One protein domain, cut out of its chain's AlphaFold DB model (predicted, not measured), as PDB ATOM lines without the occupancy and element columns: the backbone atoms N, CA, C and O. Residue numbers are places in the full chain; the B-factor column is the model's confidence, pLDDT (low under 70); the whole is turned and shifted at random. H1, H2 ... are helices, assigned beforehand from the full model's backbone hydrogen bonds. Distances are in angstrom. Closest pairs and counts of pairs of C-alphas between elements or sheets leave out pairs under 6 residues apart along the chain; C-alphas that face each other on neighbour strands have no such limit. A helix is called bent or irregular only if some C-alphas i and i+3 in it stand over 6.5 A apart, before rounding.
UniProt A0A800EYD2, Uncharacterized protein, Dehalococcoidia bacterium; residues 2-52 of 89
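Overview. This is residues 2 to 52 of the 89 residues of an uncharacterized protein of Dehalococcoidia bacterium (UniProt A0A800EYD2). There is little regular structure here: a short helix, H1, and a longer one, H2, sit at opposite ends of a loose model, with loop residues 16 to 27 spanning the way between them. After H2, residues 41 to 52 fold back through the space between the helices. The printed part has 51 residues, 19 of them in H1 and H2, with no named strand; its class is all helix. It is loose, with a radius of gyration of the C-alphas of 12.6 A and spans of 32 by 28 by 16 A.

Arrangement. Start at Ile 2 and go on to H1, residues 10 to 15; every O i to N i+4 pair in it is within hydrogen-bond range. A long link of 12 residues leads to H2, residues 28 to 40, where 7 of 9 such pairs are. H1 and H2 are apart.

Along the chain. Find C-alpha 10 at (136.803, 82.894, 99.675); H1 runs 8.2 A from there. H2 runs 20.0 A to C-alpha 40 at (138.342, 96.836, 125.902). It is irregular: C-alphas 29 and 32 are 7.3 A apart.

Size, cuts and confidence. The C-alphas farthest apart, of Gly 8 and Asp 29, are 32.6 A apart. The printed part has no cut. Look for pLDDT under 70 at residues 2 to 7.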
ATOM      1  N   ILE A   2     135.518  94.994 102.495       47.72
ATOM      2  CA  ILE A   2     135.890  94.148 103.634       47.72
ATOM      3  C   ILE A   2     137.393  94.356 103.826       47.72
ATOM      4  O   ILE A   2     138.161  94.017 102.929       47.72
ATOM      5  N   ASP A   3     137.808  94.920 104.961       46.94
ATOM      6  CA  ASP A   3     139.220  95.276 105.209       46.94
ATOM      7  C   ASP A   3     140.109  94.069 105.577       46.94
ATOM      8  O   ASP A   3     141.314  94.204 105.778       46.94
ATOM      9  N   ALA A   4     139.543  92.860 105.610       52.97
ATOM     10  CA  ALA A   4     140.273  91.605 105.743       52.97
ATOM     11  C   ALA A   4     140.120  90.786 104.457       52.97
ATOM     12  O   ALA A   4     139.075  90.182 104.219       52.97
ATOM     13  N   ALA A   5     141.159  90.752 103.622       54.53
ATOM     14  CA  ALA A   5     141.199  89.832 102.494       54.53
ATOM     15  C   ALA A   5     141.414  88.408 103.041       54.53
ATOM     16  O   ALA A   5     142.496  88.123 103.567       54.53
ATOM     17  N   PRO A   6     140.433  87.491 102.949       59.59
ATOM     18  CA  PRO A   6     140.703  86.090 103.236       59.59
ATOM     19  C   PRO A   6     141.749  85.651 102.215       59.59
ATOM     20  O   PRO A   6     141.532  85.870 101.030       59.59
ATOM     21  N   GLY A   7     142.902  85.128 102.643       63.09
ATOM     22  CA  GLY A   7     144.081  84.875 101.795       63.09
ATOM     23  C   GLY A   7     143.843  83.911 100.619       63.09
ATOM     24  O   GLY A   7     144.327  82.784 100.629       63.09
ATOM     25  N   GLY A   8     143.061  84.327  99.624       73.81
ATOM     26  CA  GLY A   8     142.579  83.559  98.477       73.81
ATOM     27  C   GLY A   8     141.421  82.586  98.751       73.81
ATOM     28  O   GLY A   8     140.745  82.188  97.807       73.81
ATOM     29  N   ARG A   9     141.156  82.195 100.007       84.38
ATOM     30  CA  ARG A   9     140.150  81.170 100.371       84.38
ATOM     31  C   ARG A   9     138.764  81.757 100.644       84.38
ATOM     32  O   ARG A   9     138.254  81.701 101.764       84.38
ATOM     33  N   TRP A  10     138.160  82.336  99.609       86.44
ATOM     34  CA  TRP A  10     136.803  82.894  99.675       86.44
ATOM     35  C   TRP A  10     135.733  81.855 100.014       86.44
ATOM     36  O   TRP A  10     134.770  82.174 100.701       86.44
ATOM     37  N   ASP A  11     135.935  80.603  99.614       89.00
ATOM     38  CA  ASP A  11     135.095  79.472 100.005       89.00
ATOM     39  C   ASP A  11     135.029  79.306 101.532       89.00
ATOM     40  O   ASP A  11     133.947  79.234 102.111       89.00
ATOM     41  N   ALA A  12     136.181  79.324 102.206       89.38
ATOM     42  CA  ALA A  12     136.248  79.203 103.659       89.38
ATOM     43  C   ALA A  12     135.737  80.465 104.373       89.38
ATOM     44  O   ALA A  12     135.172  80.373 105.460       89.38
ATOM     45  N   ALA A  13     135.919  81.640 103.766       86.94
ATOM     46  CA  ALA A  13     135.422  82.896 104.316       86.94
ATOM     47  C   ALA A  13     133.890  83.003 104.263       86.94
ATOM     48  O   ALA A  13     133.289  83.501 105.212       86.94
ATOM     49  N   LEU A  14     133.270  82.538 103.174       90.00
ATOM     50  CA  LEU A  14     131.826  82.640 102.950       90.00
ATOM     51  C   LEU A  14     131.043  81.465 103.544       90.00
ATOM     52  O   LEU A  14     129.944  81.669 104.049       90.00
ATOM     53  N   PHE A  15     131.596  80.250 103.491       91.81
ATOM     54  CA  PHE A  15     130.871  79.024 103.842       91.81
ATOM     55  C   PHE A  15     131.508  78.234 104.991       91.81
ATOM     56  O   PHE A  15     130.917  77.272 105.472       91.81
ATOM     57  N   GLY A  16     132.714  78.600 105.431       91.88
ATOM     58  CA  GLY A  16     133.378  77.916 106.536       91.88
ATOM     59  C   GLY A  16     132.728  78.252 107.874       91.88
ATOM     60  O   GLY A  16     132.526  79.423 108.199       91.88
ATOM     61  N   GLU A  17     132.462  77.238 108.690       93.44
ATOM     62  CA  GLU A  17     131.918  77.401 110.038       93.44
ATOM     63  C   GLU A  17     133.037  77.516 111.083       93.44
ATOM     64  O   GLU A  17     134.009  76.762 111.071       93.44
ATOM     65  N   ALA A  18     132.901  78.470 112.003       90.00
ATOM     66  CA  ALA A  18     133.765  78.620 113.169       90.00
ATOM     67  C   ALA A  18     133.001  79.338 114.288       90.00
ATOM     68  O   ALA A  18     132.159  80.199 114.016       90.00
ATOM     69  N   GLN A  19     133.301  78.981 115.536       92.44
ATOM     70  CA  GLN A  19     132.672  79.558 116.725       92.44
ATOM     71  C   GLN A  19     133.154  80.991 116.993       92.44
ATOM     72  O   GLN A  19     134.175  81.429 116.464       92.44
ATOM     73  N   SER A  20     132.417  81.707 117.846       92.62
ATOM     74  CA  SER A  20     132.793  83.036 118.352       92.62
ATOM     75  C   SER A  20     132.974  84.111 117.270       92.62
ATOM     76  O   SER A  20     133.791  85.014 117.418       92.62
ATOM     77  N   ARG A  21     132.189  84.040 116.186       92.50
ATOM     78  CA  ARG A  21     132.088  85.095 115.165       92.50
ATOM     79  C   ARG A  21     130.679  85.670 115.162       92.50
ATOM     80  O   ARG A  21     129.712  84.927 115.014       92.50
ATOM     81  N   ILE A  22     130.575  86.982 115.339       94.12
ATOM     82  CA  ILE A  22     129.303  87.694 115.485       94.12
ATOM     83  C   ILE A  22     129.285  88.838 114.475       94.12
ATOM     84  O   ILE A  22     130.273  89.552 114.327       94.12
ATOM     85  N   ILE A  23     128.155  89.012 113.791       95.12
ATOM     86  CA  ILE A  23     127.900  90.172 112.937       95.12
ATOM     87  C   ILE A  23     126.936  91.085 113.685       95.12
ATOM     88  O   ILE A  23     125.863  90.654 114.105       95.12
ATOM     89  N   VAL A  24     127.322  92.347 113.839       96.31
ATOM     90  CA  VAL A  24     126.490  93.386 114.446       96.31
ATOM     91  C   VAL A  24     126.292  94.530 113.463       96.31
ATOM     92  O   VAL A  24     127.122  94.772 112.587       96.31
ATOM     93  N   THR A  25     125.185  95.248 113.618       97.06
ATOM     94  CA  THR A  25     124.941  96.514 112.923       97.06
ATOM     95  C   THR A  25     124.754  97.598 113.974       97.06
ATOM     96  O   THR A  25     124.098  97.367 114.990       97.06
ATOM     97  N   VAL A  26     125.359  98.759 113.750       97.06
ATOM     98  CA  VAL A  26     125.230  99.939 114.613       97.06
ATOM     99  C   VAL A  26     124.917 101.150 113.748       97.06
ATOM    100  O   VAL A  26     125.196 101.152 112.545       97.06
ATOM    101  N   ALA A  27     124.329 102.183 114.348       97.19
ATOM    102  CA  ALA A  27     124.205 103.467 113.674       97.19
ATOM    103  C   ALA A  27     125.603 104.012 113.335       97.19
ATOM    104  O   ALA A  27     126.567 103.769 114.064       97.19
ATOM    105  N   ALA A  28     125.728 104.729 112.215       94.56
ATOM    106  CA  ALA A  28     127.032 105.160 111.706       94.56
ATOM    107  C   ALA A  28     127.823 106.000 112.728       94.56
ATOM    108  O   ALA A  28     129.036 105.832 112.861       94.56
ATOM    109  N   ASP A  29     127.124 106.848 113.483       97.12
ATOM    110  CA  ASP A  29     127.654 107.693 114.555       97.12
ATOM    111  C   ASP A  29     128.080 106.918 115.817       97.12
ATOM    112  O   ASP A  29     128.836 107.445 116.628       97.12
ATOM    113  N   GLN A  30     127.666 105.659 115.964       97.62
ATOM    114  CA  GLN A  30     128.013 104.790 117.094       97.62
ATOM    115  C   GLN A  30     129.184 103.839 116.800       97.62
ATOM    116  O   GLN A  30     129.576 103.059 117.667       97.62
ATOM    117  N   THR A  31     129.782 103.904 115.605       95.69
ATOM    118  CA  THR A  31     130.890 103.008 115.214       95.69
ATOM    119  C   THR A  31     132.082 103.105 116.174       95.69
ATOM    120  O   THR A  31     132.631 102.080 116.564       95.69
ATOM    121  N   GLY A  32     132.437 104.314 116.621       96.81
ATOM    122  CA  GLY A  32     133.560 104.508 117.547       96.81
ATOM    123  C   GLY A  32     133.324 103.899 118.935       96.81
ATOM    124  O   GLY A  32     134.258 103.411 119.564       96.81
ATOM    125  N   GLU A  33     132.074 103.866 119.402       97.81
ATOM    126  CA  GLU A  33     131.739 103.213 120.673       97.81
ATOM    127  C   GLU A  33     131.852 101.686 120.561       97.81
ATOM    128  O   GLU A  33     132.360 101.036 121.473       97.81
ATOM    129  N   LEU A  34     131.458 101.109 119.419       97.38
ATOM    130  CA  LEU A  34     131.659  99.685 119.146       97.38
ATOM    131  C   LEU A  34     133.151  99.317 119.095       97.38
ATOM    132  O   LEU A  34     133.546  98.313 119.684       97.38
ATOM    133  N   GLU A  35     133.975 100.126 118.423       96.88
ATOM    134  CA  GLU A  35     135.433  99.940 118.365       96.88
ATOM    135  C   GLU A  35     136.063  99.981 119.762       96.88
ATOM    136  O   GLU A  35     136.891  99.129 120.089       96.88
ATOM    137  N   ARG A  36     135.622 100.914 120.617       98.31
ATOM    138  CA  ARG A  36     136.064 101.004 122.013       98.31
ATOM    139  C   ARG A  36     135.689  99.754 122.812       98.31
ATOM    140  O   ARG A  36     136.554  99.176 123.459       98.31
ATOM    141  N   ILE A  37     134.427  99.319 122.748       97.69
ATOM    142  CA  ILE A  37     133.951  98.115 123.453       97.69
ATOM    143  C   ILE A  37     134.719  96.868 122.992       97.69
ATOM    144  O   ILE A  37     135.104  96.047 123.822       97.69
ATOM    145  N   ALA A  38     134.956  96.725 121.685       96.62
ATOM    146  CA  ALA A  38     135.724  95.612 121.138       96.62
ATOM    147  C   ALA A  38     137.185  95.642 121.617       96.62
ATOM    148  O   ALA A  38     137.705  94.610 122.037       96.62
ATOM    149  N   GLY A  39     137.814  96.822 121.624       97.56
ATOM    150  CA  GLY A  39     139.170  97.016 122.139       97.56
ATOM    151  C   GLY A  39     139.302  96.682 123.627       97.56
ATOM    152  O   GLY A  39     140.211  95.950 124.005       97.56
ATOM    153  N   ASP A  40     138.363  97.139 124.462       98.31
ATOM    154  CA  ASP A  40     138.342  96.836 125.902       98.31
ATOM    155  C   ASP A  40     138.183  95.330 126.186       98.31
ATOM    156  O   ASP A  40     138.636  94.836 127.220       98.31
ATOM    157  N   ALA A  41     137.541  94.598 125.272       96.81
ATOM    158  CA  ALA A  41     137.334  93.157 125.357       96.81
ATOM    159  C   ALA A  41     138.429  92.323 124.661       96.81
ATOM    160  O   ALA A  41     138.316  91.097 124.649       96.81
ATOM    161  N   ASP A  42     139.445  92.960 124.062       96.69
ATOM    162  CA  ASP A  42     140.444  92.321 123.188       96.69
ATOM    163  C   ASP A  42     139.801  91.470 122.070       96.69
ATOM    164  O   ASP A  42     140.278  90.401 121.681       96.69
ATOM    165  N   ALA A  43     138.651  91.929 121.567       96.06
ATOM    166  CA  ALA A  43     137.876  91.253 120.539       96.06
ATOM    167  C   ALA A  43     138.255  91.796 119.149       96.06
ATOM    168  O   ALA A  43     138.045  92.984 118.880       96.06
ATOM    169  N   PRO A  44     138.761  90.954 118.225       94.38
ATOM    170  CA  PRO A  44     139.053  91.391 116.867       94.38
ATOM    171  C   PRO A  44     137.798  91.910 116.162       94.38
ATOM    172  O   PRO A  44     136.772  91.227 116.111       94.38
ATOM    173  N   LEU A  45     137.901  93.101 115.575       94.44
ATOM    174  CA  LEU A  45     136.818  93.745 114.842       94.44
ATOM    175  C   LEU A  45     137.224  93.961 113.382       94.44
ATOM    176  O   LEU A  45     138.335  94.391 113.086       94.44
ATOM    177  N   VAL A  46     136.294  93.688 112.469       91.94
ATOM    178  CA  VAL A  46     136.441  93.986 111.044       91.94
ATOM    179  C   VAL A  46     135.184  94.678 110.539       91.94
ATOM    180  O   VAL A  46     134.062  94.236 110.797       91.94
ATOM    181  N   ARG A  47     135.360  95.764 109.787       92.25
ATOM    182  CA  ARG A  47     134.253  96.427 109.104       92.25
ATOM    183  C   ARG A  47     133.932  95.679 107.811       92.25
ATOM    184  O   ARG A  47     134.771  95.568 106.922       92.25
ATOM    185  N   LEU A  48     132.701  95.176 107.702       92.81
ATOM    186  CA  LEU A  48     132.240  94.451 106.510       92.81
ATOM    187  C   LEU A  48     131.631  95.387 105.455       92.81
ATOM    188  O   LEU A  48     131.865  95.226 104.257       92.81
ATOM    189  N   GLY A  49     130.859  96.388 105.888       93.31
ATOM    190  CA  GLY A  49     130.130  97.271 104.982       93.31
ATOM    191  C   GLY A  49     129.022  98.059 105.673       93.31
ATOM    192  O   GLY A  49     129.178  98.487 106.814       93.31
ATOM    193  N   THR A  50     127.923  98.270 104.955       95.38
ATOM    194  CA  THR A  50     126.724  98.994 105.399       95.38
ATOM    195  C   THR A  50     125.474  98.202 105.025       95.38
ATOM    196  O   THR A  50     125.519  97.374 104.119       95.38
ATOM    197  N   THR A  51     124.355  98.472 105.692       96.00
ATOM    198  CA  THR A  51     123.043  97.902 105.357       96.00
ATOM    199  C   THR A  51     122.200  98.875 104.528       96.00
ATOM    200  O   THR A  51     122.483 100.073 104.487       96.00
ATOM    201  N   GLY A  52     121.153  98.359 103.876       95.38
ATOM    202  CA  GLY A  52     120.191  99.131 103.085       95.38
ATOM    203  C   GLY A  52     120.029  98.605 101.658       95.38
ATOM    204  O   GLY A  52     120.746  97.702 101.237       95.38
TER     205      GLY A  52